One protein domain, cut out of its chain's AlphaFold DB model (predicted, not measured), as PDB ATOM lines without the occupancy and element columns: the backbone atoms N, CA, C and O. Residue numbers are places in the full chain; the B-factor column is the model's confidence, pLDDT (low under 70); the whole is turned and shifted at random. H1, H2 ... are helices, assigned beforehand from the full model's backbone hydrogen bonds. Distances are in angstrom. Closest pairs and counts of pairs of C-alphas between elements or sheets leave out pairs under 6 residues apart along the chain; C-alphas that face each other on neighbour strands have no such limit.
ATOM      1  N   GLY A   2       3.646  34.904  15.241       95.69
ATOM      2  CA  GLY A   2       3.675  36.252  15.853       95.69
ATOM      3  C   GLY A   2       4.873  37.123  15.435       95.69
ATOM      4  O   GLY A   2       4.686  38.249  14.987       95.69
ATOM      5  N   ALA A   3       6.090  36.569  15.466       95.38
ATOM      6  CA  ALA A   3       7.307  37.252  15.005       95.38
ATOM      7  C   ALA A   3       7.294  37.605  13.499       95.38
ATOM      8  O   ALA A   3       7.838  38.635  13.088       95.38
ATOM      9  N   GLN A   4       6.642  36.777  12.672       96.69
ATOM     10  CA  GLN A   4       6.475  37.045  11.240       96.69
ATOM     11  C   GLN A   4       5.522  38.229  11.029       96.69
ATOM     12  O   GLN A   4       5.847  39.132  10.266       96.69
ATOM     13  N   ILE A   5       4.403  38.283  11.770       97.62
ATOM     14  CA  ILE A   5       3.460  39.413  11.729       97.62
ATOM     15  C   ILE A   5       4.146  40.710  12.174       97.62
ATOM     16  O   ILE A   5       4.000  41.724  11.500       97.62
ATOM     17  N   ILE A   6       4.940  40.683  13.254       97.25
ATOM     18  CA  ILE A   6       5.724  41.847  13.708       97.25
ATOM     19  C   ILE A   6       6.626  42.361  12.584       97.25
ATOM     20  O   ILE A   6       6.582  43.541  12.242       97.25
ATOM     21  N   SER A   7       7.425  41.472  11.989       97.31
ATOM     22  CA  SER A   7       8.362  41.839  10.921       97.31
ATOM     23  C   SER A   7       7.632  42.399   9.695       97.31
ATOM     24  O   SER A   7       8.042  43.421   9.147       97.31
ATOM     25  N   ALA A   8       6.518  41.777   9.300       97.50
ATOM     26  CA  ALA A   8       5.700  42.235   8.185       97.50
ATOM     27  C   ALA A   8       5.039  43.596   8.466       97.50
ATOM     28  O   ALA A   8       5.039  44.462   7.594       97.50
ATOM     29  N   ALA A   9       4.532  43.824   9.681       97.75
ATOM     30  CA  ALA A   9       3.938  45.100  10.071       97.75
ATOM     31  C   ALA A   9       4.959  46.242   9.979       97.75
ATOM     32  O   ALA A   9       4.664  47.278   9.383       97.75
ATOM     33  N   ILE A  10       6.177  46.024  10.494       97.38
ATOM     34  CA  ILE A  10       7.288  46.980  10.378       97.38
ATOM     35  C   ILE A  10       7.590  47.255   8.905       97.38
ATOM     36  O   ILE A  10       7.643  48.415   8.507       97.38
ATOM     37  N   TYR A  11       7.750  46.204   8.093       97.44
ATOM     38  CA  TYR A  11       8.034  46.338   6.663       97.44
ATOM     39  C   TYR A  11       6.985  47.209   5.958       97.44
ATOM     40  O   TYR A  11       7.345  48.184   5.304       97.44
ATOM     41  N   PHE A  12       5.692  46.917   6.127       96.81
ATOM     42  CA  PHE A  12       4.634  47.670   5.450       96.81
ATOM     43  C   PHE A  12       4.474  49.102   5.973       96.81
ATOM     44  O   PHE A  12       4.275  50.005   5.163       96.81
ATOM     45  N   SER A  13       4.602  49.332   7.285       96.94
ATOM     46  CA  SER A  13       4.598  50.687   7.864       96.94
ATOM     47  C   SER A  13       5.733  51.535   7.273       96.94
ATOM     48  O   SER A  13       5.496  52.604   6.708       96.94
ATOM     49  N   LYS A  14       6.957  50.996   7.255       96.56
ATOM     50  CA  LYS A  14       8.140  51.655   6.683       96.56
ATOM     51  C   LYS A  14       8.008  51.917   5.184       96.56
ATOM     52  O   LYS A  14       8.293  53.021   4.724       96.56
ATOM     53  N   LYS A  15       7.498  50.937   4.434       96.12
ATOM     54  CA  LYS A  15       7.215  51.066   2.999       96.12
ATOM     55  C   LYS A  15       6.241  52.213   2.721       96.12
ATOM     56  O   LYS A  15       6.481  53.017   1.825       96.12
ATOM     57  N   ARG A  16       5.157  52.313   3.502       95.56
ATOM     58  CA  ARG A  16       4.164  53.395   3.382       95.56
ATOM     59  C   ARG A  16       4.743  54.764   3.725       95.56
ATOM     60  O   ARG A  16       4.387  55.739   3.075       95.56
ATOM     61  N   ALA A  17       5.655  54.829   4.691       96.31
ATOM     62  CA  ALA A  17       6.385  56.050   5.023       96.31
ATOM     63  C   ALA A  17       7.399  56.479   3.938       96.31
ATOM     64  O   ALA A  17       8.044  57.516   4.081       96.31
ATOM     65  N   GLY A  18       7.552  55.703   2.857       96.81
ATOM     66  CA  GLY A  18       8.518  55.967   1.789       96.81
ATOM     67  C   GLY A  18       9.960  55.625   2.171       96.81
ATOM     68  O   GLY A  18      10.886  56.020   1.464       96.81
ATOM     69  N   GLU A  19      10.169  54.906   3.278       96.38
ATOM     70  CA  GLU A  19      11.496  54.453   3.685       96.38
ATOM     71  C   GLU A  19      11.957  53.281   2.810       96.38
ATOM     72  O   GLU A  19      11.181  52.388   2.451       96.38
ATOM     73  N   LEU A  20      13.252  53.259   2.494       95.94
ATOM     74  CA  LEU A  20      13.866  52.132   1.807       95.94
ATOM     75  C   LEU A  20      14.019  50.967   2.793       95.94
ATOM     76  O   LEU A  20      14.902  50.977   3.650       95.94
ATOM     77  N   VAL A  21      13.144  49.971   2.674       97.12
ATOM     78  CA  VAL A  21      13.067  48.824   3.581       97.12
ATOM     79  C   VAL A  21      13.054  47.519   2.796       97.12
ATOM     80  O   VAL A  21      12.429  47.417   1.742       97.12
ATOM     81  N   TYR A  22      13.728  46.510   3.341       97.38
ATOM     82  CA  TYR A  22      13.827  45.176   2.760       97.38
ATOM     83  C   TYR A  22      13.526  44.119   3.818       97.38
ATOM     84  O   TYR A  22      13.842  44.306   4.994       97.38
ATOM     85  N   ALA A  23      12.947  43.001   3.395       96.88
ATOM     86  CA  ALA A  23      12.797  41.827   4.236       96.88
ATOM     87  C   ALA A  23      14.057  40.957   4.172       96.88
ATOM     88  O   ALA A  23      14.569  40.649   3.091       96.88
ATOM     89  N   ASP A  24      14.526  40.532   5.341       94.75
ATOM     90  CA  ASP A  24      15.451  39.412   5.452       94.75
ATOM     91  C   ASP A  24      14.640  38.119   5.582       94.75
ATOM     92  O   ASP A  24      13.928  37.913   6.567       94.75
ATOM     93  N   LEU A  25      14.712  37.279   4.550       94.94
ATOM     94  CA  LEU A  25      14.000  36.003   4.473       94.94
ATOM     95  C   LEU A  25      14.926  34.801   4.709       94.94
ATOM     96  O   LEU A  25      14.478  33.666   4.574       94.94
ATOM     97  N   SER A  26      16.187  35.036   5.094       93.25
ATOM     98  CA  SER A  26      17.189  33.976   5.285       93.25
ATOM     99  C   SER A  26      16.806  32.956   6.358       93.25
ATOM    100  O   SER A  26      17.185  31.793   6.256       93.25
ATOM    101  N   TYR A  27      15.989  33.351   7.345       93.75
ATOM    102  CA  TYR A  27      15.401  32.428   8.321       93.75
ATOM    103  C   TYR A  27      14.776  31.216   7.613       93.75
ATOM    104  O   TYR A  27      15.101  30.078   7.922       93.75
ATOM    105  N   PHE A  28      14.000  31.460   6.561       95.25
ATOM    106  CA  PHE A  28      13.228  30.438   5.861       95.25
ATOM    107  C   PHE A  28      14.021  29.598   4.855       95.25
ATOM    108  O   PHE A  28      13.457  28.720   4.202       95.25
ATOM    109  N   GLU A  29      15.322  29.855   4.713       94.38
ATOM    110  CA  GLU A  29      16.232  28.980   3.969       94.38
ATOM    111  C   GLU A  29      16.552  27.706   4.771       94.38
ATOM    112  O   GLU A  29      16.998  26.706   4.208       94.38
ATOM    113  N   THR A  30      16.295  27.722   6.084       94.81
ATOM    114  CA  THR A  30      16.439  26.552   6.953       94.81
ATOM    115  C   THR A  30      15.133  25.746   6.981       94.81
ATOM    116  O   THR A  30      14.055  26.333   7.101       94.81
ATOM    117  N   PRO A  31      15.189  24.403   6.885       94.94
ATOM    118  CA  PRO A  31      14.002  23.563   6.991       94.94
ATOM    119  C   PRO A  31      13.262  23.721   8.325       94.94
ATOM    120  O   PRO A  31      13.866  23.984   9.365       94.94
ATOM    121  N   GLU A  32      11.950  23.487   8.287       95.25
ATOM    122  CA  GLU A  32      11.115  23.432   9.486       95.25
ATOM    123  C   GLU A  32      11.612  22.354  10.459       95.25
ATOM    124  O   GLU A  32      11.987  21.246  10.067       95.25
ATOM    125  N   HIS A  33      11.606  22.700  11.742       94.81
ATOM    126  CA  HIS A  33      12.051  21.860  12.847       94.81
ATOM    127  C   HIS A  33      11.124  22.093  14.032       94.81
ATOM    128  O   HIS A  33      10.887  23.234  14.420       94.81
ATOM    129  N   VAL A  34      10.613  21.023  14.633       93.06
ATOM    130  CA  VAL A  34       9.807  21.118  15.852       93.06
ATOM    131  C   VAL A  34      10.697  20.741  17.024       93.06
ATOM    132  O   VAL A  34      11.160  19.603  17.115       93.06
ATOM    133  N   ALA A  35      10.942  21.698  17.915       93.56
ATOM    134  CA  ALA A  35      11.794  21.468  19.070       93.56
ATOM    135  C   ALA A  35      11.144  20.523  20.082       93.56
ATOM    136  O   ALA A  35       9.922  20.464  20.241       93.56
ATOM    137  N   THR A  36      11.993  19.807  20.813       91.38
ATOM    138  CA  THR A  36      11.545  18.937  21.898       91.38
ATOM    139  C   THR A  36      11.437  19.739  23.189       91.38
ATOM    140  O   THR A  36      12.409  20.336  23.655       91.38
ATOM    141  N   ALA A  37      10.250  19.752  23.795       89.81
ATOM    142  CA  ALA A  37      10.031  20.418  25.075       89.81
ATOM    143  C   ALA A  37      10.917  19.815  26.181       89.81
ATOM    144  O   ALA A  37      11.012  18.597  26.327       89.81
ATOM    145  N   GLY A  38      11.538  20.678  26.981       89.19
ATOM    146  CA  GLY A  38      12.467  20.313  28.050       89.19
ATOM    147  C   GLY A  38      13.934  20.186  27.619       89.19
ATOM    148  O   GLY A  38      14.758  19.855  28.466       89.19
ATOM    149  N   ASN A  39      14.272  20.447  26.352       92.06
ATOM    150  CA  ASN A  39      15.646  20.443  25.845       92.06
ATOM    151  C   ASN A  39      16.208  21.882  25.776       92.06
ATOM    152  O   ASN A  39      15.837  22.627  24.867       92.06
ATOM    153  N   PRO A  40      17.070  22.319  26.716       91.44
ATOM    154  CA  PRO A  40      17.511  23.714  26.793       91.44
ATOM    155  C   PRO A  40      18.149  24.213  25.490       91.44
ATOM    156  O   PRO A  40      19.059  23.584  24.954       91.44
ATOM    157  N   GLY A  41      17.687  25.366  25.000       88.81
ATOM    158  CA  GLY A  41      18.183  25.983  23.764       88.81
ATOM    159  C   GLY A  41      17.627  25.400  22.457       88.81
ATOM    160  O   GLY A  41      17.868  25.981  21.403       88.81
ATOM    161  N   ASP A  42      16.858  24.311  22.501       91.94
ATOM    162  CA  ASP A  42      16.159  23.783  21.326       91.94
ATOM    163  C   ASP A  42      14.902  24.621  21.055       91.94
ATOM    164  O   ASP A  42      14.000  24.703  21.892       91.94
ATOM    165  N   CYS A  43      14.847  25.287  19.904       91.81
ATOM    166  CA  CYS A  43      13.733  26.145  19.496       91.81
ATOM    167  C   CYS A  43      13.166  25.676  18.168       91.81
ATOM    168  O   CYS A  43      13.917  25.318  17.259       91.81
ATOM    169  N   SER A  44      11.841  25.718  18.038       93.62
ATOM    170  CA  SER A  44      11.209  25.316  16.790       93.62
ATOM    171  C   SER A  44      11.532  26.328  15.696       93.62
ATOM    172  O   SER A  44      11.445  27.546  15.889       93.62
ATOM    173  N   HIS A  45      11.871  25.807  14.527       94.69
ATOM    174  CA  HIS A  45      11.978  26.559  13.296       94.69
ATOM    175  C   HIS A  45      10.670  26.405  12.530       94.69
ATOM    176  O   HIS A  45      10.318  25.293  12.164       94.69
ATOM    177  N   TRP A  46       9.954  27.497  12.268       94.38
ATOM    178  CA  TRP A  46       8.648  27.438  11.610       94.38
ATOM    179  C   TRP A  46       8.729  27.853  10.148       94.38
ATOM    180  O   TRP A  46       9.390  28.831   9.805       94.38
ATOM    181  N   SER A  47       7.964  27.171   9.304       96.00
ATOM    182  CA  SER A  47       7.729  27.592   7.924       96.00
ATOM    183  C   SER A  47       7.004  28.954   7.826       96.00
ATOM    184  O   SER A  47       6.627  29.583   8.826       96.00
ATOM    185  N   TRP A  48       6.816  29.456   6.601       96.62
ATOM    186  CA  TRP A  48       6.007  30.654   6.359       96.62
ATOM    187  C   TRP A  48       4.582  30.459   6.852       96.62
ATOM    188  O   TRP A  48       3.924  29.485   6.502       96.62
ATOM    189  N   GLN A  49       4.072  31.420   7.611       96.50
ATOM    190  CA  GLN A  49       2.741  31.327   8.204       96.50
ATOM    191  C   GLN A  49       1.851  32.522   7.850       96.50
ATOM    192  O   GLN A  49       0.750  32.631   8.383       96.50
ATOM    193  N   LEU A  50       2.286  33.417   6.955       96.88
ATOM    194  CA  LEU A  50       1.495  34.595   6.576       96.88
ATOM    195  C   LEU A  50       0.616  34.395   5.331       96.88
ATOM    196  O   LEU A  50      -0.231  35.243   5.058       96.88
ATOM    197  N   GLY A  51       0.748  33.260   4.635       95.81
ATOM    198  CA  GLY A  51      -0.068  32.917   3.461       95.81
ATOM    199  C   GLY A  51      -1.587  33.049   3.679       95.81
ATOM    200  O   GLY A  51      -2.260  33.633   2.834       95.81
ATOM    201  N   PRO A  52      -2.160  32.642   4.833       94.81
ATOM    202  CA  PRO A  52      -3.586  32.843   5.112       94.81
ATOM    203  C   PRO A  52      -4.064  34.307   5.134       94.81
ATOM    204  O   PRO A  52      -5.266  34.552   5.047       94.81
ATOM    205  N   PHE A  53      -3.150  35.277   5.251       94.25
ATOM    206  CA  PHE A  53      -3.439  36.712   5.132       94.25
ATOM    207  C   PHE A  53      -3.212  37.243   3.703       94.25
ATOM    208  O   PHE A  53      -3.214  38.449   3.486       94.25
ATOM    209  N   GLY A  54      -2.971  36.359   2.729       94.62
ATOM    210  CA  GLY A  54      -2.621  36.720   1.352       94.62
ATOM    211  C   GLY A  54      -1.199  37.262   1.198       94.62
ATOM    212  O   GLY A  54      -0.873  37.849   0.169       94.62
ATOM    213  N   LEU A  55      -0.352  37.099   2.218       95.69
ATOM    214  CA  LEU A  55       1.030  37.555   2.198       95.69
ATOM    215  C   LEU A  55       1.937  36.387   1.852       95.69
ATOM    216  O   LEU A  55       2.288  35.605   2.728       95.69
ATOM    217  N   GLU A  56       2.345  36.293   0.596       95.31
ATOM    218  CA  GLU A  56       3.347  35.322   0.149       95.31
ATOM    219  C   GLU A  56       4.764  35.897   0.256       95.31
ATOM    220  O   GLU A  56       4.937  37.119   0.238       95.31
ATOM    221  N   TYR A  57       5.786  35.036   0.305       90.38
ATOM    222  CA  TYR A  57       7.200  35.447   0.330       90.38
ATOM    223  C   TYR A  57       7.552  36.478  -0.745       90.38
ATOM    224  O   TYR A  57       8.283  37.431  -0.492       90.38
ATOM    225  N   GLN A  58       7.004  36.296  -1.947       92.31
ATOM    226  CA  GLN A  58       7.264  37.138  -3.112       92.31
ATOM    227  C   GLN A  58       6.678  38.552  -2.969       92.31
ATOM    228  O   GLN A  58       7.018  39.434  -3.752       92.31
ATOM    229  N   SER A  59       5.828  38.785  -1.965       91.12
ATOM    230  CA  SER A  59       5.262  40.105  -1.657       91.12
ATOM    231  C   SER A  59       6.278  41.042  -0.993       91.12
ATOM    232  O   SER A  59       5.995  42.225  -0.797       91.12
ATOM    233  N   PHE A  60       7.451  40.524  -0.619       96.62
ATOM    234  CA  PHE A  60       8.492  41.266   0.077       96.62
ATOM    235  C   PHE A  60       9.695  41.507  -0.832       96.62
ATOM    236  O   PHE A  60      10.241  40.587  -1.438       96.62
ATOM    237  N   GLU A  61      10.154  42.756  -0.881       97.06
ATOM    238  CA  GLU A  61      11.435  43.073  -1.502       97.06
ATOM    239  C   GLU A  61      12.569  42.625  -0.588       97.06
ATOM    240  O   GLU A  61      12.607  42.971   0.593       97.06
ATOM    241  N   THR A  62      13.518  41.877  -1.144       96.06
ATOM    242  CA  THR A  62      14.719  41.440  -0.432       96.06
ATOM    243  C   THR A  62      15.922  42.274  -0.855       96.06
ATOM    244  O   THR A  62      16.038  42.720  -1.998       96.06
ATOM    245  N   ALA A  63      16.827  42.521   0.090       92.94
ATOM    246  CA  ALA A  63      18.031  43.294  -0.174       92.94
ATOM    247  C   ALA A  63      19.023  42.482  -1.022       92.94
ATOM    248  O   ALA A  63      19.292  41.313  -0.719       92.94
ATOM    249  N   THR A  64      19.628  43.133  -2.021       93.06
ATOM    250  CA  THR A  64      20.809  42.601  -2.720       93.06
ATOM    251  C   THR A  64      21.989  42.493  -1.756       93.06
ATOM    252  O   THR A  64      22.021  43.161  -0.722       93.06
ATOM    253  N   GLU A  65      23.003  41.694  -2.092       91.38
ATOM    254  CA  GLU A  65      24.188  41.544  -1.239       91.38
ATOM    255  C   GLU A  65      24.876  42.891  -0.945       91.38
ATOM    256  O   GLU A  65      25.267  43.157   0.191       91.38
ATOM    257  N   ALA A  66      24.958  43.779  -1.941       92.12
ATOM    258  CA  ALA A  66      25.522  45.116  -1.770       92.12
ATOM    259  C   ALA A  66      24.733  45.950  -0.746       92.12
ATOM    260  O   ALA A  66      25.334  46.601   0.105       92.12
ATOM    261  N   VAL A  67      23.398  45.887  -0.791       92.44
ATOM    262  CA  VAL A  67      22.530  46.568   0.177       92.44
ATOM    263  C   VAL A  67      22.672  45.944   1.566       92.44
ATOM    264  O   VAL A  67      22.826  46.678   2.538       92.44
ATOM    265  N   ARG A  68      22.696  44.608   1.676       91.12
ATOM    266  CA  ARG A  68      22.840  43.903   2.966       91.12
ATOM    267  C   ARG A  68      24.101  44.320   3.728       91.12
ATOM    268  O   ARG A  68      24.062  44.393   4.949       91.12
ATOM    269  N   ARG A  69      25.200  44.635   3.029       91.00
ATOM    270  CA  ARG A  69      26.472  45.062   3.649       91.00
ATOM    271  C   ARG A  69      26.419  46.435   4.320       91.00
ATOM    272  O   ARG A  69      27.254  46.709   5.174       91.00
ATOM    273  N   VAL A  70      25.490  47.302   3.913       93.81
ATOM    274  CA  VAL A  70      25.383  48.683   4.424       93.81
ATOM    275  C   VAL A  70      24.078  48.951   5.172       93.81
ATOM    276  O   VAL A  70      23.964  49.963   5.860       93.81
ATOM    277  N   ALA A  71      23.087  48.069   5.045       92.81
ATOM    278  CA  ALA A  71      21.797  48.214   5.699       92.81
ATOM    279  C   ALA A  71      21.899  47.993   7.216       92.81
ATOM    280  O   ALA A  71      22.583  47.085   7.691       92.81
ATOM    281  N   LYS A  72      21.145  48.786   7.989       94.31
ATOM    282  CA  LYS A  72      20.906  48.500   9.407       94.31
ATOM    283  C   LYS A  72      19.957  47.304   9.508       94.31
ATOM    284  O   LYS A  72      18.785  47.417   9.156       94.31
ATOM    285  N   VAL A  73      20.452  46.184  10.024       93.94
ATOM    286  CA  VAL A  73      19.622  45.012  10.322       93.94
ATOM    287  C   VAL A  73      18.888  45.232  11.642       93.94
ATOM    288  O   VAL A  73      19.490  45.605  12.648       93.94
ATOM    289  N   VAL A  74      17.579  44.990  11.634       94.50
ATOM    290  CA  VAL A  74      16.739  45.036  12.834       94.50
ATOM    291  C   VAL A  74      16.604  43.618  13.374       94.50
ATOM    292  O   VAL A  74      15.846  42.807  12.842       94.50
ATOM    293  N   VAL A  75      17.364  43.319  14.422       92.62
ATOM    294  CA  VAL A  75      17.358  42.009  15.084       92.62
ATOM    295  C   VAL A  75      16.204  41.885  16.078       92.62
ATOM    296  O   VAL A  75      15.619  42.885  16.500       92.62
ATOM    297  N   ASP A  76      15.868  40.656  16.466       89.38
ATOM    298  CA  ASP A  76      14.884  40.418  17.523       89.38
ATOM    299  C   ASP A  76      15.351  41.032  18.850       89.38
ATOM    300  O   ASP A  76      16.480  40.829  19.292       89.38
ATOM    301  N   GLY A  77      14.479  41.824  19.479       89.19
ATOM    302  CA  GLY A  77      14.802  42.551  20.702       89.19
ATOM    303  C   GLY A  77      13.836  43.703  20.999       89.19
ATOM    304  O   GLY A  77      12.807  43.840  20.324       89.19
ATOM    305  N   PRO A  78      14.158  44.555  21.995       87.81
ATOM    306  CA  PRO A  78      13.292  45.654  22.424       87.81
ATOM    307  C   PRO A  78      12.934  46.635  21.298       87.81
ATOM    308  O   PRO A  78      11.772  47.019  21.180       87.81
ATOM    309  N   GLU A  79      13.907  47.008  20.453       91.75
ATOM    310  CA  GLU A  79      13.701  47.948  19.337       91.75
ATOM    311  C   GLU A  79      12.691  47.388  18.328       91.75
ATOM    312  O   GLU A  79      11.692  48.041  18.022       91.75
ATOM    313  N   LYS A  80      12.886  46.140  17.880       94.06
ATOM    314  CA  LYS A  80      11.963  45.474  16.953       94.06
ATOM    315  C   LYS A  80      10.571  45.323  17.553       94.06
ATOM    316  O   LYS A  80       9.588  45.552  16.855       94.06
ATOM    317  N   MET A  81      10.470  44.983  18.841       92.38
ATOM    318  CA  MET A  81       9.176  44.940  19.523       92.38
ATOM    319  C   MET A  81       8.491  46.307  19.487       92.38
ATOM    320  O   MET A  81       7.329  46.407  19.107       92.38
ATOM    321  N   GLN A  82       9.202  47.368  19.864       92.94
ATOM    322  CA  GLN A  82       8.644  48.716  19.890       92.94
ATOM    323  C   GLN A  82       8.147  49.138  18.502       92.94
ATOM    324  O   GLN A  82       7.020  49.614  18.377       92.94
ATOM    325  N   TRP A  83       8.955  48.922  17.462       95.25
ATOM    326  CA  TRP A  83       8.575  49.238  16.083       95.25
ATOM    327  C   TRP A  83       7.392  48.389  15.618       95.25
ATOM    328  O   TRP A  83       6.485  48.907  14.978       95.25
ATOM    329  N   GLY A  84       7.369  47.108  15.985       96.06
ATOM    330  CA  GLY A  84       6.270  46.194  15.694       96.06
ATOM    331  C   GLY A  84       4.943  46.639  16.293       96.06
ATOM    332  O   GLY A  84       3.938  46.662  15.589       96.06
ATOM    333  N   LEU A  85       4.931  47.018  17.575       94.44
ATOM    334  CA  LEU A  85       3.713  47.504  18.237       94.44
ATOM    335  C   LEU A  85       3.247  48.827  17.660       94.44
ATOM    336  O   LEU A  85       2.053  48.989  17.435       94.44
ATOM    337  N   ALA A  86       4.178  49.750  17.412       94.81
ATOM    338  CA  ALA A  86       3.857  51.030  16.799       94.81
ATOM    339  C   ALA A  86       3.230  50.825  15.414       94.81
ATOM    340  O   ALA A  86       2.157  51.358  15.151       94.81
ATOM    341  N   ALA A  87       3.834  49.972  14.580       96.56
ATOM    342  CA  ALA A  87       3.293  49.639  13.269       96.56
ATOM    343  C   ALA A  87       1.913  48.973  13.373       96.56
ATOM    344  O   ALA A  87       1.003  49.348  12.651       96.56
ATOM    345  N   LEU A  88       1.714  48.023  14.291       95.81
ATOM    346  CA  LEU A  88       0.420  47.348  14.480       95.81
ATOM    347  C   LEU A  88      -0.667  48.232  15.102       95.81
ATOM    348  O   LEU A  88      -1.837  47.853  15.070       95.81
ATOM    349  N   ALA A  89      -0.313  49.384  15.668       93.12
ATOM    350  CA  ALA A  89      -1.283  50.386  16.088       93.12
ATOM    351  C   ALA A  89      -1.850  51.184  14.897       93.12
ATOM    352  O   ALA A  89      -2.906  51.799  15.035       93.12
ATOM    353  N   GLU A  90      -1.194  51.156  13.730       94.38
ATOM    354  CA  GLU A  90      -1.690  51.789  12.504       94.38
ATOM    355  C   GLU A  90      -2.863  50.979  11.918       94.38
ATOM    356  O   GLU A  90      -2.694  49.783  11.637       94.38
ATOM    357  N   PRO A  91      -4.043  51.586  11.678       92.69
ATOM    358  CA  PRO A  91      -5.192  50.892  11.088       92.69
ATOM    359  C   PRO A  91      -4.857  50.163   9.780       92.69
ATOM    360  O   PRO A  91      -5.257  49.017   9.585       92.69
ATOM    361  N   GLU A  92      -4.043  50.785   8.929       92.50
ATOM    362  CA  GLU A  92      -3.617  50.249   7.640       92.50
ATOM    363  C   GLU A  92      -2.726  49.014   7.795       92.50
ATOM    364  O   GLU A  92      -2.771  48.109   6.965       92.50
ATOM    365  N   ALA A  93      -1.901  48.943   8.848       88.94
ATOM    366  CA  ALA A  93      -1.131  47.736   9.138       88.94
ATOM    367  C   ALA A  93      -2.040  46.602   9.619       88.94
ATOM    368  O   ALA A  93      -1.829  45.451   9.253       88.94
ATOM    369  N   GLN A  94      -3.057  46.910  10.423       91.06
ATOM    370  CA  GLN A  94      -3.997  45.900  10.908       91.06
ATOM    371  C   GLN A  94      -4.842  45.306   9.778       91.06
ATOM    372  O   GLN A  94      -5.123  44.105   9.793       91.06
ATOM    373  N   ASP A  95      -5.214  46.127   8.795       92.56
ATOM    374  CA  ASP A  95      -6.019  45.705   7.649       92.56
ATOM    375  C   ASP A  95      -5.265  44.725   6.735       92.56
ATOM    376  O   ASP A  95      -5.884  43.818   6.177       92.56
ATOM    377  N   VAL A  96      -3.929  44.817   6.665       94.75
ATOM    378  CA  VAL A  96      -3.077  43.817   5.988       94.75
ATOM    379  C   VAL A  96      -3.258  42.422   6.593       94.75
ATOM    380  O   VAL A  96      -3.209  41.423   5.885       94.75
ATOM    381  N   PHE A  97      -3.503  42.337   7.900       95.69
ATOM    382  CA  PHE A  97      -3.711  41.071   8.600       95.69
ATOM    383  C   PHE A  97      -5.197  40.770   8.810       95.69
ATOM    384  O   PHE A  97      -5.555  40.087   9.773       95.69
ATOM    385  N   ARG A  98      -6.105  41.289   7.979       93.06
ATOM    386  CA  ARG A  98      -7.531  40.970   8.101       93.06
ATOM    387  C   ARG A  98      -7.773  39.480   7.844       93.06
ATOM    388  O   ARG A  98      -7.196  38.879   6.946       93.06
TER     389      ARG A  98
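This is residues 2 to 98 of the 244 residues of an uncharacterized protein of Rhodoferax fermentans (UniProt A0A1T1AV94). One long helix, H1, forms the middle of the model, and H4 crosses over it, with the short H5 following at a corner. The rest is largely loop: a long stretch, residues 30 to 64, runs out to a far turn near Gly 38 and folds back, and small H3 sits at the far end of another loop. The printed part has 97 residues, with five named helices in the order H1 to H5 and no named strand; the class is all helix, though only 41 residues are in named elements. The whole is compact, with a radius of gyration of the C-alphas of 14.5 A and spans of 43 by 35 by 27 A.

H1, residues 2 to 16, touches H4, residues 78 to 89; their closest C-alphas, of Ile 6 and Gly 84, are 4.8 A apart. They run the same way at a steep tilt of 69 degrees, only just short of about perpendicular. With residues 9 to 13 alone, H1 only just touches H5, residues 91 to 96, with 3 pairs of C-alphas within 8 A, the closest being Ala 9 and Ala 93 at 5.8 A. H4 and H5 are close but not clearly touching. H2, residues 26 to 29, and H3, residues 65 to 68, are apart from each other and from the other helices. Every O i to N i+4 pair is within hydrogen-bond range in H1 and H4, 1 of 2 in H5; H2 and H3 are too short for such a pair.

H1 begins at C-alpha 2 (3.675, 36.252, 15.853) and is 21.2 A long; H4 is 16.6 A, H5 9.0 A, H2 5.3 A and H3 5.0 A. H5 ends at C-alpha 96 (-3.077, 43.817, 5.988).

The C-alphas farthest apart, of Gly 18 and Gly 38, are 44.5 A apart. The printed part has no cut. The link H2 to H3 is long, with 35 residues. No printed residue is under 70 in pLDDT.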